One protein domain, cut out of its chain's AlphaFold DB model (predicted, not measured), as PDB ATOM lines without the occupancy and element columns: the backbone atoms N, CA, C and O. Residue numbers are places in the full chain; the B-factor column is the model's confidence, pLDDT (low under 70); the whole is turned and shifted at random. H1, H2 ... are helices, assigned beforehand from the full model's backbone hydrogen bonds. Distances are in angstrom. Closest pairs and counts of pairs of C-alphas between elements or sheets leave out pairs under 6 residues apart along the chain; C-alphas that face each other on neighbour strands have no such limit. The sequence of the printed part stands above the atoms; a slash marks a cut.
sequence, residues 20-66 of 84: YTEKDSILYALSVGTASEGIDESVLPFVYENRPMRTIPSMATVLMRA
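This is residues 20 to 66 of the 84 residues of an uncharacterized protein of Diaphorobacter aerolatus (UniProt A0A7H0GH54). One helix, H1, stands crosswise between two shorter ones, with H2 packed on one side and H3 near it on the other, while a long loop, residues 32 to 43, swings out past H2. The printed part has 47 residues with three named helices, H1, H2, H3 in chain order, and no named strand; 21 residues are in helices, under half, and the class is all helix. It is compact, radius of gyration of the C-alphas 10.5 A, but elongated, spanning 35 by 21 by 14 A.

H1, residues 22 to 31, touches H2, residues 44 to 47; the closest C-alphas, of Ile 26 and Val 47, are 4.8 A apart. H3, residues 57 to 63, is close to H1 but not clearly touching, the closest C-alphas being those of Tyr 28 and Met 59, 6.6 A. Their lines are about perpendicular, 76 degrees. H2 and H3 are apart. Every O i to N i+4 pair in H1 is within hydrogen-bond range; in H3 1 of 3 is, beside 4 of 4 O i to N i+3 pairs; H2 is too short for such an i+4 pair.

H1 begins at C-alpha 22 (133.354, 120.602, 110.986) and is 14.1 A long. H2 measures 5.2 A. H3, 10.8 A, ends at C-alpha 63 (143.572, 113.837, 105.086).

The farthest C-alphas, of Asp 40 and Ala 66, are 34.8 A apart. The H1 to H2 link is long. The printed part has no cut, and no printed residue is under 70 in pLDDT.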
ATOM      1  N   TYR A  20     141.160 117.901 111.827       94.50
ATOM      2  CA  TYR A  20     140.183 118.569 110.985       94.50
ATOM      3  C   TYR A  20     138.995 118.983 111.846       94.50
ATOM      4  O   TYR A  20     138.806 118.486 112.959       94.50
ATOM      5  N   THR A  21     138.218 119.915 111.324       96.56
ATOM      6  CA  THR A  21     137.049 120.505 111.969       96.56
ATOM      7  C   THR A  21     135.785 120.222 111.159       96.56
ATOM      8  O   THR A  21     135.833 119.697 110.040       96.56
ATOM      9  N   GLU A  22     134.632 120.608 111.698       97.12
ATOM     10  CA  GLU A  22     133.354 120.602 110.986       97.12
ATOM     11  C   GLU A  22     133.453 121.422 109.697       97.12
ATOM     12  O   GLU A  22     133.006 120.975 108.643       97.12
ATOM     13  N   LYS A  23     134.134 122.575 109.752       97.50
ATOM     14  CA  LYS A  23     134.360 123.439 108.589       97.50
ATOM     15  C   LYS A  23     135.092 122.709 107.464       97.50
ATOM     16  O   LYS A  23     134.697 122.838 106.309       97.50
ATOM     17  N   ASP A  24     136.131 121.941 107.780       97.31
ATOM     18  CA  ASP A  24     136.879 121.180 106.771       97.31
ATOM     19  C   ASP A  24     136.002 120.094 106.136       97.31
ATOM     20  O   ASP A  24     136.044 119.892 104.922       97.31
ATOM     21  N   SER A  25     135.161 119.439 106.945       97.69
ATOM     22  CA  SER A  25     134.199 118.441 106.460       97.69
ATOM     23  C   SER A  25     133.154 119.057 105.527       97.69
ATOM     24  O   SER A  25     132.886 118.498 104.464       97.69
ATOM     25  N   ILE A  26     132.613 120.228 105.883       97.88
ATOM     26  CA  ILE A  26     131.648 120.971 105.060       97.88
ATOM     27  C   ILE A  26     132.298 121.409 103.744       97.88
ATOM     28  O   ILE A  26     131.747 121.174 102.671       97.88
ATOM     29  N   LEU A  27     133.500 121.995 103.802       97.75
ATOM     30  CA  LEU A  27     134.232 122.417 102.606       97.75
ATOM     31  C   LEU A  27     134.537 121.238 101.681       97.75
ATOM     32  O   LEU A  27     134.379 121.369 100.465       97.75
ATOM     33  N   TYR A  28     134.930 120.086 102.230       97.94
ATOM     34  CA  TYR A  28     135.130 118.879 101.436       97.94
ATOM     35  C   TYR A  28     133.827 118.426 100.770       97.94
ATOM     36  O   TYR A  28     133.815 118.211  99.559       97.94
ATOM     37  N   ALA A  29     132.732 118.333 101.532       97.88
ATOM     38  CA  ALA A  29     131.427 117.915 101.023       97.88
ATOM     39  C   ALA A  29     130.957 118.803  99.860       97.88
ATOM     40  O   ALA A  29     130.581 118.283  98.806       97.88
ATOM     41  N   LEU A  30     131.044 120.127 100.014       97.38
ATOM     42  CA  LEU A  30     130.696 121.087  98.964       97.38
ATOM     43  C   LEU A  30     131.609 120.945  97.737       97.38
ATOM     44  O   LEU A  30     131.131 120.951  96.606       97.38
ATOM     45  N   SER A  31     132.915 120.759  97.949       97.19
ATOM     46  CA  SER A  31     133.899 120.637  96.861       97.19
ATOM     47  C   SER A  31     133.678 119.403  95.983       97.19
ATOM     48  O   SER A  31     133.963 119.447  94.790       97.19
ATOM     49  N   VAL A  32     133.161 118.308  96.552       96.75
ATOM     50  CA  VAL A  32     132.804 117.092  95.799       96.75
ATOM     51  C   VAL A  32     131.365 117.111  95.264       96.75
ATOM     52  O   VAL A  32     130.888 116.099  94.759       96.75
ATOM     53  N   GLY A  33     130.679 118.255  95.355       96.19
ATOM     54  CA  GLY A  33     129.366 118.481  94.745       96.19
ATOM     55  C   GLY A  33     128.165 118.194  95.646       96.19
ATOM     56  O   GLY A  33     127.036 118.183  95.154       96.19
ATOM     57  N   THR A  34     128.354 117.988  96.953       96.94
ATOM     58  CA  THR A  34     127.218 117.877  97.885       96.94
ATOM     59  C   THR A  34     126.408 119.173  97.850       96.94
ATOM     60  O   THR A  34     126.986 120.256  97.896       96.94
ATOM     61  N   ALA A  35     125.079 119.059  97.768       94.44
ATOM     62  CA  ALA A  35     124.139 120.177  97.628       94.44
ATOM     63  C   ALA A  35     124.253 121.001  96.324       94.44
ATOM     64  O   ALA A  35     123.672 122.082  96.230       94.44
ATOM     65  N   SER A  36     124.949 120.491  95.299       96.19
ATOM     66  CA  SER A  36     125.031 121.143  93.977       96.19
ATOM     67  C   SER A  36     123.665 121.341  93.309       96.19
ATOM     68  O   SER A  36     123.446 122.362  92.663       96.19
ATOM     69  N   GLU A  37     122.734 120.413  93.530       94.81
ATOM     70  CA  GLU A  37     121.361 120.452  93.005       94.81
ATOM     71  C   GLU A  37     120.358 121.141  93.955       94.81
ATOM     72  O   GLU A  37     119.167 121.221  93.659       94.81
ATOM     73  N   GLY A  38     120.815 121.641  95.111       93.94
ATOM     74  CA  GLY A  38     119.975 122.280  96.127       93.94
ATOM     75  C   GLY A  38     120.175 121.728  97.540       93.94
ATOM     76  O   GLY A  38     120.887 120.748  97.762       93.94
ATOM     77  N   ILE A  39     119.543 122.389  98.516       94.88
ATOM     78  CA  ILE A  39     119.627 122.040  99.941       94.88
ATOM     79  C   ILE A  39     118.277 121.500 100.416       94.88
ATOM     80  O   ILE A  39     117.287 122.230 100.455       94.88
ATOM     81  N   ASP A  40     118.271 120.236 100.831       95.44
ATOM     82  CA  ASP A  40     117.172 119.568 101.527       95.44
ATOM     83  C   ASP A  40     117.673 118.846 102.794       95.44
ATOM     84  O   ASP A  40     118.869 118.815 103.095       95.44
ATOM     85  N   GLU A  41     116.756 118.247 103.555       95.88
ATOM     86  CA  GLU A  41     117.065 117.562 104.820       95.88
ATOM     87  C   GLU A  41     118.101 116.432 104.696       95.88
ATOM     88  O   GLU A  41     118.780 116.115 105.673       95.88
ATOM     89  N   SER A  42     118.255 115.823 103.517       95.06
ATOM     90  CA  SER A  42     119.199 114.719 103.312       95.06
ATOM     91  C   SER A  42     120.654 115.188 103.263       95.06
ATOM     92  O   SER A  42     121.551 114.447 103.676       95.06
ATOM     93  N   VAL A  43     120.891 116.425 102.810       96.44
ATOM     94  CA  VAL A  43     122.239 117.000 102.675       96.44
ATOM     95  C   VAL A  43     122.655 117.840 103.881       96.44
ATOM     96  O   VAL A  43     123.854 117.974 104.124       96.44
ATOM     97  N   LEU A  44     121.704 118.346 104.680       96.69
ATOM     98  CA  LEU A  44     121.991 119.156 105.875       96.69
ATOM     99  C   LEU A  44     123.021 118.536 106.839       96.69
ATOM    100  O   LEU A  44     123.879 119.285 107.301       96.69
ATOM    101  N   PRO A  45     123.035 117.212 107.112       97.50
ATOM    102  CA  PRO A  45     124.058 116.611 107.971       97.50
ATOM    103  C   PRO A  45     125.499 116.771 107.467       97.50
ATOM    104  O   PRO A  45     126.423 116.545 108.235       97.50
ATOM    105  N   PHE A  46     125.717 117.110 106.195       97.75
ATOM    106  CA  PHE A  46     127.053 117.241 105.605       97.75
ATOM    107  C   PHE A  46     127.497 118.694 105.418       97.75
ATOM    108  O   PHE A  46     128.690 118.944 105.265       97.75
ATOM    109  N   VAL A  47     126.552 119.639 105.388       96.94
ATOM    110  CA  VAL A  47     126.812 121.038 105.001       96.94
ATOM    111  C   VAL A  47     126.404 122.062 106.059       96.94
ATOM    112  O   VAL A  47     126.598 123.253 105.835       96.94
ATOM    113  N   TYR A  48     125.829 121.625 107.185       97.00
ATOM    114  CA  TYR A  48     125.336 122.519 108.229       97.00
ATOM    115  C   TYR A  48     125.688 122.028 109.636       97.00
ATOM    116  O   TYR A  48     125.148 121.044 110.139       97.00
ATOM    117  N   GLU A  49     126.564 122.775 110.297       96.31
ATOM    118  CA  GLU A  49     127.177 122.442 111.582       96.31
ATOM    119  C   GLU A  49     126.223 122.511 112.786       96.31
ATOM    120  O   GLU A  49     126.490 121.891 113.812       96.31
ATOM    121  N   ASN A  50     125.072 123.187 112.677       95.69
ATOM    122  CA  ASN A  50     124.071 123.219 113.760       95.69
ATOM    123  C   ASN A  50     123.187 121.953 113.799       95.69
ATOM    124  O   ASN A  50     122.113 121.938 114.408       95.69
ATOM    125  N   ARG A  51     123.614 120.883 113.126       90.50
ATOM    126  CA  ARG A  51     123.016 119.544 113.140       90.50
ATOM    127  C   ARG A  51     124.109 118.529 113.489       90.50
ATOM    128  O   ARG A  51     125.289 118.819 113.311       90.50
ATOM    129  N   PRO A  52     123.748 117.316 113.944       94.75
ATOM    130  CA  PRO A  52     124.706 116.222 114.027       94.75
ATOM    131  C   PRO A  52     125.392 116.001 112.670       94.75
ATOM    132  O   PRO A  52     124.752 115.584 111.701       94.75
ATOM    133  N   MET A  53     126.684 116.318 112.617       96.00
ATOM    134  CA  MET A  53     127.480 116.302 111.396       96.00
ATOM    135  C   MET A  53     127.818 114.877 110.951       96.00
ATOM    136  O   MET A  53     128.066 113.977 111.756       96.00
ATOM    137  N   ARG A  54     127.889 114.694 109.636       96.69
ATOM    138  CA  ARG A  54     128.433 113.523 108.953       96.69
ATOM    139  C   ARG A  54     129.507 113.986 107.978       96.69
ATOM    140  O   ARG A  54     129.350 114.996 107.300       96.69
ATOM    141  N   THR A  55     130.568 113.203 107.862       96.69
ATOM    142  CA  THR A  55     131.655 113.459 106.913       96.69
ATOM    143  C   THR A  55     131.540 112.502 105.734       96.69
ATOM    144  O   THR A  55     131.220 111.322 105.906       96.69
ATOM    145  N   ILE A  56     131.797 112.999 104.524       97.25
ATOM    146  CA  ILE A  56     131.866 112.152 103.332       97.25
ATOM    147  C   ILE A  56     133.102 111.239 103.458       97.25
ATOM    148  O   ILE A  56     134.210 111.763 103.592       97.25
ATOM    149  N   PRO A  57     132.963 109.898 103.393       95.50
ATOM    150  CA  PRO A  57     134.065 108.973 103.676       95.50
ATOM    151  C   PRO A  57     135.323 109.201 102.833       95.50
ATOM    152  O   PRO A  57     136.439 109.058 103.328       95.50
ATOM    153  N   SER A  58     135.163 109.625 101.576       95.75
ATOM    154  CA  SER A  58     136.287 109.890 100.677       95.75
ATOM    155  C   SER A  58     137.181 111.057 101.125       95.75
ATOM    156  O   SER A  58     138.298 111.176 100.619       95.75
ATOM    157  N   MET A  59     136.769 111.867 102.111       95.81
ATOM    158  CA  MET A  59     137.622 112.887 102.740       95.81
ATOM    159  C   MET A  59     138.900 112.282 103.334       95.81
ATOM    160  O   MET A  59     139.937 112.943 103.347       95.81
ATOM    161  N   ALA A  60     138.865 111.008 103.744       92.50
ATOM    162  CA  ALA A  60     140.043 110.283 104.218       92.50
ATOM    163  C   ALA A  60     141.224 110.363 103.229       92.50
ATOM    164  O   ALA A  60     142.370 110.528 103.643       92.50
ATOM    165  N   THR A  61     140.948 110.352 101.918       91.38
ATOM    166  CA  THR A  61     141.976 110.459 100.864       91.38
ATOM    167  C   THR A  61     142.671 111.819 100.818       91.38
ATOM    168  O   THR A  61     143.817 111.908 100.384       91.38
ATOM    169  N   VAL A  62     142.007 112.879 101.288       91.31
ATOM    170  CA  VAL A  62     142.589 114.222 101.404       91.31
ATOM    171  C   VAL A  62     143.419 114.324 102.674       91.31
ATOM    172  O   VAL A  62     144.541 114.820 102.628       91.31
ATOM    173  N   LEU A  63     142.893 113.806 103.789       90.06
ATOM    174  CA  LEU A  63     143.572 113.837 105.086       90.06
ATOM    175  C   LEU A  63     144.893 113.057 105.061       90.06
ATOM    176  O   LEU A  63     145.865 113.484 105.672       90.06
ATOM    177  N   MET A  64     144.947 111.942 104.328       82.00
ATOM    178  CA  MET A  64     146.129 111.074 104.254       82.00
ATOM    179  C   MET A  64     147.077 111.396 103.089       82.00
ATOM    180  O   MET A  64     148.022 110.644 102.831       82.00
ATOM    181  N   ARG A  65     146.855 112.493 102.354       73.31
ATOM    182  CA  ARG A  65     147.701 112.851 101.210       73.31
ATOM    183  C   ARG A  65     148.991 113.525 101.678       73.31
ATOM    184  O   ARG A  65     149.090 114.747 101.701       73.31
ATOM    185  N   ALA A  66     150.002 112.720 101.988       70.00
ATOM    186  CA  ALA A  66     151.343 113.204 102.300       70.00
ATOM    187  C   ALA A  66     152.285 113.026 101.091       70.00
ATOM    188  O   ALA A  66     152.424 111.904 100.592       70.00
TER     189      ALA A  66